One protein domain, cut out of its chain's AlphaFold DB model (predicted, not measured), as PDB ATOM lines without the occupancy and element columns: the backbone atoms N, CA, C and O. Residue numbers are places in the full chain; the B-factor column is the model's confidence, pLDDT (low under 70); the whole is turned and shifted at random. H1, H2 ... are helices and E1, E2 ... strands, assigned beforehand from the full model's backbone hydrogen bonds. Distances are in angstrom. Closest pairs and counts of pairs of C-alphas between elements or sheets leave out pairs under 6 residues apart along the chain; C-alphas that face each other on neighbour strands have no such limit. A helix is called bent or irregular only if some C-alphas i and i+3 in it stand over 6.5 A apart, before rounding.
ATOM      1  N   LYS A  28     298.435 123.948 441.053       65.50
ATOM      2  CA  LYS A  28     299.039 123.523 439.799       65.50
ATOM      3  C   LYS A  28     298.059 123.884 438.686       65.50
ATOM      4  O   LYS A  28     297.122 123.134 438.427       65.50
ATOM      5  N   THR A  29     298.252 125.037 438.050       71.06
ATOM      6  CA  THR A  29     297.409 125.469 436.936       71.06
ATOM      7  C   THR A  29     297.690 124.568 435.744       71.06
ATOM      8  O   THR A  29     298.725 124.665 435.080       71.06
ATOM      9  N   PHE A  30     296.777 123.637 435.487       77.19
ATOM     10  CA  PHE A  30     296.846 122.790 434.308       77.19
ATOM     11  C   PHE A  30     296.491 123.616 433.075       77.19
ATOM     12  O   PHE A  30     295.400 124.167 432.962       77.19
ATOM     13  N   LYS A  31     297.410 123.657 432.116       81.94
ATOM     14  CA  LYS A  31     297.191 124.247 430.799       81.94
ATOM     15  C   LYS A  31     296.450 123.240 429.927       81.94
ATOM     16  O   LYS A  31     296.740 122.038 429.963       81.94
ATOM     17  N   LYS A  32     295.532 123.731 429.098       84.69
ATOM     18  CA  LYS A  32     294.740 122.921 428.167       84.69
ATOM     19  C   LYS A  32     295.059 123.317 426.735       84.69
ATOM     20  O   LYS A  32     295.208 124.491 426.422       84.69
ATOM     21  N   CYS A  33     295.139 122.332 425.850       86.94
ATOM     22  CA  CYS A  33     295.303 122.574 424.424       86.94
ATOM     23  C   CYS A  33     294.423 121.621 423.628       86.94
ATOM     24  O   CYS A  33     294.322 120.441 423.963       86.94
ATOM     25  N   THR A  34     293.809 122.134 422.569       87.88
ATOM     26  CA  THR A  34     292.840 121.424 421.740       87.88
ATOM     27  C   THR A  34     293.312 121.414 420.293       87.88
ATOM     28  O   THR A  34     293.591 122.456 419.698       87.88
ATOM     29  N   TYR A  35     293.377 120.216 419.722       89.50
ATOM     30  CA  TYR A  35     293.621 119.981 418.307       89.50
ATOM     31  C   TYR A  35     292.363 119.455 417.636       89.50
ATOM     32  O   TYR A  35     291.634 118.641 418.214       89.50
ATOM     33  N   MET A  36     292.151 119.883 416.398       89.00
ATOM     34  CA  MET A  36     291.032 119.455 415.578       89.00
ATOM     35  C   MET A  36     291.509 119.069 414.182       89.00
ATOM     36  O   MET A  36     292.329 119.772 413.593       89.00
ATOM     37  N   ALA A  37     291.031 117.940 413.662       88.06
ATOM     38  CA  ALA A  37     291.335 117.549 412.292       88.06
ATOM     39  C   ALA A  37     290.437 118.298 411.306       88.06
ATOM     40  O   ALA A  37     289.211 118.290 411.443       88.06
ATOM     41  N   GLN A  38     291.063 118.911 410.307       89.00
ATOM     42  CA  GLN A  38     290.410 119.614 409.210       89.00
ATOM     43  C   GLN A  38     290.993 119.156 407.884       89.00
ATOM     44  O   GLN A  38     292.184 118.861 407.783       89.00
ATOM     45  N   TYR A  39     290.146 119.110 406.871       84.31
ATOM     46  CA  TYR A  39     290.556 118.976 405.482       84.31
ATOM     47  C   TYR A  39     291.175 120.284 404.979       84.31
ATOM     48  O   TYR A  39     290.944 121.350 405.549       84.31
ATOM     49  N   GLN A  40     291.950 120.220 403.894       80.56
ATOM     50  CA  GLN A  40     292.551 121.415 403.280       80.56
ATOM     51  C   GLN A  40     291.513 122.457 402.837       80.56
ATOM     52  O   GLN A  40     291.820 123.641 402.813       80.56
ATOM     53  N   ASN A  41     290.278 122.038 402.550       82.56
ATOM     54  CA  ASN A  41     289.164 122.927 402.215       82.56
ATOM     55  C   ASN A  41     288.479 123.559 403.450       82.56
ATOM     56  O   ASN A  41     287.386 124.101 403.325       82.56
ATOM     57  N   GLY A  42     289.056 123.421 404.650       75.44
ATOM     58  CA  GLY A  42     288.498 123.955 405.897       75.44
ATOM     59  C   GLY A  42     287.328 123.151 406.477       75.44
ATOM     60  O   GLY A  42     286.799 123.506 407.527       75.44
ATOM     61  N   THR A  43     286.921 122.045 405.845       81.62
ATOM     62  CA  THR A  43     285.858 121.193 406.392       81.62
ATOM     63  C   THR A  43     286.369 120.431 407.613       81.62
ATOM     64  O   THR A  43     287.449 119.833 407.596       81.62
ATOM     65  N   TYR A  44     285.580 120.404 408.684       81.44
ATOM     66  CA  TYR A  44     285.928 119.668 409.892       81.44
ATOM     67  C   TYR A  44     285.747 118.162 409.703       81.44
ATOM     68  O   TYR A  44     284.686 117.681 409.323       81.44
ATOM     69  N   ALA A  45     286.778 117.397 410.053       77.19
ATOM     70  CA  ALA A  45     286.758 115.939 409.992       77.19
ATOM     71  C   ALA A  45     286.157 115.284 411.258       77.19
ATOM     72  O   ALA A  45     286.274 114.075 411.450       77.19
ATOM     73  N   GLY A  46     285.572 116.074 412.170       74.38
ATOM     74  CA  GLY A  46     284.938 115.583 413.402       74.38
ATOM     75  C   GLY A  46     285.899 114.965 414.432       74.38
ATOM     76  O   GLY A  46     285.467 114.299 415.373       74.38
ATOM     77  N   VAL A  47     287.216 115.148 414.277       79.75
ATOM     78  CA  VAL A  47     288.219 114.634 415.223       79.75
ATOM     79  C   VAL A  47     288.735 115.767 416.093       79.75
ATOM     80  O   VAL A  47     289.665 116.466 415.704       79.75
ATOM     81  N   THR A  48     288.190 115.893 417.300       84.38
ATOM     82  CA  THR A  48     288.660 116.861 418.303       84.38
ATOM     83  C   THR A  48     289.341 116.133 419.455       84.38
ATOM     84  O   THR A  48     288.799 115.173 420.017       84.38
ATOM     85  N   LYS A  49     290.560 116.552 419.812       87.31
ATOM     86  CA  LYS A  49     291.311 115.996 420.944       87.31
ATOM     87  C   LYS A  49     291.967 117.087 421.767       87.31
ATOM     88  O   LYS A  49     292.639 117.958 421.233       87.31
ATOM     89  N   SER A  50     291.788 116.980 423.079       81.62
ATOM     90  CA  SER A  50     292.423 117.853 424.060       81.62
ATOM     91  C   SER A  50     293.524 117.111 424.817       81.62
ATOM     92  O   SER A  50     293.440 115.892 425.020       81.62
ATOM     93  N   GLY A  51     294.538 117.858 425.230       75.38
ATOM     94  CA  GLY A  51     295.580 117.455 426.166       75.38
ATOM     95  C   GLY A  51     295.621 118.435 427.336       75.38
ATOM     96  O   GLY A  51     295.224 119.596 427.187       75.38
ATOM     97  N   MET A  52     296.066 117.953 428.493       76.88
ATOM     98  CA  MET A  52     296.175 118.739 429.722       76.88
ATOM     99  C   MET A  52     297.505 118.443 430.401       76.88
ATOM    100  O   MET A  52     297.842 117.285 430.615       76.88
ATOM    101  N   ALA A  53     298.256 119.487 430.736       79.31
ATOM    102  CA  ALA A  53     299.541 119.360 431.413       79.31
ATOM    103  C   ALA A  53     299.898 120.661 432.138       79.31
ATOM    104  O   ALA A  53     299.370 121.719 431.817       79.31
ATOM    105  N   LEU A  54     300.856 120.607 433.067       78.88
ATOM    106  CA  LEU A  54     301.371 121.808 433.747       78.88
ATOM    107  C   LEU A  54     302.060 122.781 432.776       78.88
ATOM    108  O   LEU A  54     302.055 123.990 432.979       78.88
ATOM    109  N   LYS A  55     302.641 122.253 431.691       82.31
ATOM    110  CA  LYS A  55     303.255 123.038 430.613       82.31
ATOM    111  C   LYS A  55     302.343 123.043 429.389       82.31
ATOM    112  O   LYS A  55     301.957 121.981 428.900       82.31
ATOM    113  N   ALA A  56     302.071 124.223 428.832       77.38
ATOM    114  CA  ALA A  56     301.232 124.374 427.640       77.38
ATOM    115  C   ALA A  56     301.784 123.603 426.426       77.38
ATOM    116  O   ALA A  56     301.025 122.987 425.678       77.38
ATOM    117  N   SER A  57     303.111 123.561 426.262       84.44
ATOM    118  CA  SER A  57     303.774 122.782 425.210       84.44
ATOM    119  C   SER A  57     303.491 121.283 425.330       84.44
ATOM    120  O   SER A  57     303.172 120.639 424.331       84.44
ATOM    121  N   ALA A  58     303.525 120.738 426.549       84.19
ATOM    122  CA  ALA A  58     303.202 119.340 426.815       84.19
ATOM    123  C   ALA A  58     301.718 119.045 426.548       84.19
ATOM    124  O   ALA A  58     301.401 118.067 425.870       84.19
ATOM    125  N   ALA A  59     300.816 119.935 426.977       83.12
ATOM    126  CA  ALA A  59     299.384 119.815 426.705       83.12
ATOM    127  C   ALA A  59     299.099 119.797 425.191       83.12
ATOM    128  O   ALA A  59     298.343 118.953 424.706       83.12
ATOM    129  N   CYS A  60     299.745 120.682 424.421       84.50
ATOM    130  CA  CYS A  60     299.604 120.719 422.966       84.50
ATOM    131  C   CYS A  60     300.235 119.510 422.269       84.50
ATOM    132  O   CYS A  60     299.633 118.967 421.341       84.50
ATOM    133  N   ALA A  61     301.407 119.048 422.712       88.06
ATOM    134  CA  ALA A  61     302.044 117.853 422.161       88.06
ATOM    135  C   ALA A  61     301.163 116.611 422.360       88.06
ATOM    136  O   ALA A  61     300.965 115.819 421.431       88.06
ATOM    137  N   GLU A  62     300.569 116.468 423.546       87.81
ATOM    138  CA  GLU A  62     299.661 115.372 423.852       87.81
ATOM    139  C   GLU A  62     298.370 115.448 423.026       87.81
ATOM    140  O   GLU A  62     297.965 114.455 422.411       87.81
ATOM    141  N   ALA A  63     297.755 116.632 422.942       88.25
ATOM    142  CA  ALA A  63     296.570 116.878 422.125       88.25
ATOM    143  C   ALA A  63     296.812 116.526 420.647       88.25
ATOM    144  O   ALA A  63     296.030 115.780 420.047       88.25
ATOM    145  N   LYS A  64     297.939 116.982 420.081       90.19
ATOM    146  CA  LYS A  64     298.358 116.687 418.702       90.19
ATOM    147  C   LYS A  64     298.545 115.188 418.483       90.19
ATOM    148  O   LYS A  64     298.002 114.632 417.526       90.19
ATOM    149  N   LYS A  65     299.257 114.502 419.387       91.69
ATOM    150  CA  LYS A  65     299.480 113.047 419.315       91.69
ATOM    151  C   LYS A  65     298.159 112.276 419.341       91.69
ATOM    152  O   LYS A  65     297.952 111.377 418.524       91.69
ATOM    153  N   ARG A  66     297.243 112.643 420.244       91.12
ATOM    154  CA  ARG A  66     295.904 112.038 420.343       91.12
ATOM    155  C   ARG A  66     295.084 112.270 419.073       91.12
ATOM    156  O   ARG A  66     294.443 111.329 418.599       91.12
ATOM    157  N   CYS A  67     295.122 113.484 418.519       91.19
ATOM    158  CA  CYS A  67     294.432 113.821 417.274       91.19
ATOM    159  C   CYS A  67     294.945 112.953 416.117       91.19
ATOM    160  O   CYS A  67     294.164 112.214 415.520       91.19
ATOM    161  N   ASN A  68     296.263 112.924 415.894       91.19
ATOM    162  CA  ASN A  68     296.882 112.124 414.832       91.19
ATOM    163  C   ASN A  68     296.595 110.622 414.980       91.19
ATOM    164  O   ASN A  68     296.289 109.949 413.997       91.19
ATOM    165  N   LYS A  69     296.624 110.085 416.208       92.56
ATOM    166  CA  LYS A  69     296.295 108.674 416.466       92.56
ATOM    167  C   LYS A  69     294.848 108.351 416.086       92.56
ATOM    168  O   LYS A  69     294.588 107.327 415.455       92.56
ATOM    169  N   LYS A  70     293.897 109.210 416.467       90.62
ATOM    170  CA  LYS A  70     292.477 109.018 416.138       90.62
ATOM    171  C   LYS A  70     292.233 109.172 414.638       90.62
ATOM    172  O   LYS A  70     291.520 108.347 414.076       90.62
ATOM    173  N   LEU A  71     292.860 110.162 414.011       90.62
ATOM    174  CA  LEU A  71     292.795 110.402 412.576       90.62
ATOM    175  C   LEU A  71     293.320 109.196 411.778       90.62
ATOM    176  O   LEU A  71     292.605 108.660 410.939       90.62
ATOM    177  N   SER A  72     294.504 108.682 412.124       90.31
ATOM    178  CA  SER A  72     295.060 107.461 411.520       90.31
ATOM    179  C   SER A  72     294.137 106.250 411.695       90.31
ATOM    180  O   SER A  72     293.941 105.484 410.754       90.31
ATOM    181  N   LYS A  73     293.509 106.087 412.870       91.31
ATOM    182  CA  LYS A  73     292.527 105.014 413.095       91.31
ATOM    183  C   LYS A  73     291.314 105.149 412.171       91.31
ATOM    184  O   LYS A  73     290.860 104.141 411.647       91.31
ATOM    185  N   LEU A  74     290.801 106.360 411.967       89.38
ATOM    186  CA  LEU A  74     289.652 106.594 411.090       89.38
ATOM    187  C   LEU A  74     289.997 106.372 409.614       89.38
ATOM    188  O   LEU A  74     289.190 105.770 408.911       89.38
ATOM    189  N   TYR A  75     291.209 106.737 409.184       89.00
ATOM    190  CA  TYR A  75     291.712 106.380 407.854       89.00
ATOM    191  C   TYR A  75     291.768 104.873 407.638       89.00
ATOM    192  O   TYR A  75     291.261 104.378 406.639       89.00
ATOM    193  N   LYS A  76     292.321 104.128 408.602       89.81
ATOM    194  CA  LYS A  76     292.368 102.658 408.533       89.81
ATOM    195  C   LYS A  76     290.978 102.018 408.515       89.81
ATOM    196  O   LYS A  76     290.825 100.925 407.997       89.81
ATOM    197  N   GLN A  77     289.981 102.685 409.092       90.50
ATOM    198  CA  GLN A  77     288.593 102.222 409.121       90.50
ATOM    199  C   GLN A  77     287.781 102.642 407.886       90.50
ATOM    200  O   GLN A  77     286.598 102.324 407.836       90.50
ATOM    201  N   GLY A  78     288.356 103.401 406.943       88.00
ATOM    202  CA  GLY A  78     287.621 103.933 405.788       88.00
ATOM    203  C   GLY A  78     286.529 104.948 406.150       88.00
ATOM    204  O   GLY A  78     285.687 105.269 405.323       88.00
ATOM    205  N   LYS A  79     286.525 105.470 407.386       84.62
ATOM    206  CA  LYS A  79     285.486 106.387 407.895       84.62
ATOM    207  C   LYS A  79     285.757 107.857 407.573       84.62
ATOM    208  O   LYS A  79     285.043 108.730 408.057       84.62
ATOM    209  N   LEU A  80     286.842 108.140 406.859       83.25
ATOM    210  CA  LEU A  80     287.330 109.492 406.627       83.25
ATOM    211  C   LEU A  80     288.062 109.547 405.287       83.25
ATOM    212  O   LEU A  80     288.905 108.688 405.013       83.25
ATOM    213  N   ALA A  81     287.748 110.551 404.468       80.38
ATOM    214  CA  ALA A  81     288.411 110.771 403.187       80.38
ATOM    215  C   ALA A  81     289.871 111.179 403.416       80.38
ATOM    216  O   ALA A  81     290.167 111.867 404.384       80.38
ATOM    217  N   ARG A  82     290.809 110.777 402.551       81.25
ATOM    218  CA  ARG A  82     292.218 111.194 402.683       81.25
ATOM    219  C   ARG A  82     292.347 112.724 402.610       81.25
ATOM    220  O   ARG A  82     291.665 113.360 401.818       81.25
ATOM    221  N   GLY A  83     293.259 113.292 403.404       83.94
ATOM    222  CA  GLY A  83     293.648 114.709 403.307       83.94
ATOM    223  C   GLY A  83     293.290 115.586 404.512       83.94
ATOM    224  O   GLY A  83     293.657 116.757 404.542       83.94
ATOM    225  N   ALA A  84     292.626 115.043 405.532       87.44
ATOM    226  CA  ALA A  84     292.500 115.716 406.820       87.44
ATOM    227  C   ALA A  84     293.837 115.737 407.586       87.44
ATOM    228  O   ALA A  84     294.585 114.754 407.603       87.44
ATOM    229  N   VAL A  85     294.112 116.856 408.256       89.31
ATOM    230  CA  VAL A  85     295.309 117.127 409.066       89.31
ATOM    231  C   VAL A  85     294.881 117.756 410.393       89.31
ATOM    232  O   VAL A  85     293.894 118.484 410.458       89.31
ATOM    233  N   CYS A  86     295.594 117.459 411.480       89.69
ATOM    234  CA  CYS A  86     295.310 118.015 412.803       89.69
ATOM    235  C   CYS A  86     295.908 119.420 412.980       89.69
ATOM    236  O   CYS A  86     297.130 119.567 413.038       89.69
ATOM    237  N   TYR A  87     295.051 120.420 413.176       87.00
ATOM    238  CA  TYR A  87     295.412 121.814 413.447       87.00
ATOM    239  C   TYR A  87     295.141 122.183 414.908       87.00
ATOM    240  O   TYR A  87     294.260 121.609 415.552       87.00
ATOM    241  N   LYS A  88     295.900 123.146 415.443       85.62
ATOM    242  CA  LYS A  88     295.642 123.709 416.774       85.62
ATOM    243  C   LYS A  88     294.409 124.608 416.673       85.62
ATOM    244  O   LYS A  88     294.429 125.562 415.908       85.62
ATOM    245  N   TYR A  89     293.362 124.288 417.425       79.75
ATOM    246  CA  TYR A  89     292.096 125.028 417.392       79.75
ATOM    247  C   TYR A  89     291.970 126.011 418.562       79.75
ATOM    248  O   TYR A  89     291.396 127.080 418.424       79.75
ATOM    249  N   GLY A  90     292.546 125.677 419.718       74.19
ATOM    250  CA  GLY A  90     292.506 126.552 420.885       74.19
ATOM    251  C   GLY A  90     293.323 126.015 422.052       74.19
ATOM    252  O   GLY A  90     293.799 124.878 422.025       74.19
ATOM    253  N   GLY A  91     293.500 126.846 423.073       63.50
ATOM    254  CA  GLY A  91     294.192 126.495 424.308       63.50
ATOM    255  C   GLY A  91     294.597 127.746 425.072       63.50
ATOM    256  O   GLY A  91     295.418 128.518 424.580       63.50
TER     257      GLY A  91
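This is residues 28 to 91 of the 94 residues of an uncharacterized protein of Legionella parisiensis (UniProt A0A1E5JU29). A strongly twisted sheet of three strands has one long helix, H1, packed over one face, and no named helix covers the other face. The hairpin E1 and E2 makes the long part of the sheet, and the shorter E3 lies beside E1 on the side away from E2. The printed part has 64 residues, with three named strands and one named helix in the order E1, E2, H1, E3 along the chain; the sheet runs E2, E1, E3, antiparallel throughout, and the class is mixed, helices and strands. It is compact, with a radius of gyration of the C-alphas of 12.2 A, yet elongated in outline, spanning 41 by 21 by 13 A.

In the sheet, E1, residues 31 to 38, is the inner strand, and E2, residues 44 to 53, and E3, residues 85 to 90, are the edge strands. E1 and E2 form a hairpin and are antiparallel, with 162 degrees between their directions; N 35 and O 49 are 2.8 A apart and N 33 and O 51 are 3.0 A apart, both within hydrogen-bond range. E1 and E3 are antiparallel at 141 degrees, with N 36 and O 87 2.9 A apart and N 85 and O 38 2.8 A apart, within the same range. H1, residues 56 to 76, is on the sheet, which makes two layers, a helix on one face of a sheet. The closest C-alphas of H1 and E2 are those of Ala 63 and Gly 51, 4.2 A apart. For H1 and E1 they are those of Cys 60 and Cys 33, 4.9 A apart, and for H1 and E3 those of Cys 67 and Cys 86, 6.2 A apart. E2, H1 and E3 form a split strand-helix-strand unit, two strands running the same way with a helix between them along the chain and E1 between them in the sheet; its crossover is right-handed. In H1 every O i to N i+4 pair is within hydrogen-bond range.

E1 runs 23.1 A from C-alpha 31 at (297.191, 124.247, 430.799) to C-alpha 38. E2 is 25.5 A long and bends by 53 degrees at residue 47. E3 is 15.4 A long and ends with C-alpha 90 at (292.506, 126.552, 420.885). H1 is 30.3 A long, begins with C-alpha 56 at (301.232, 124.374, 427.640) and is not bent.

The two C-alphas farthest apart are those of Lys 28 and Gly 78, at 40.9 A. The printed part has no cut. The links E1 to E2 and E2 to H1 are tight, and the link H1 to E3, with 8 residues, is short. The mean pLDDT of the printed part is 84.1, and residues 28 and 91 are under 70.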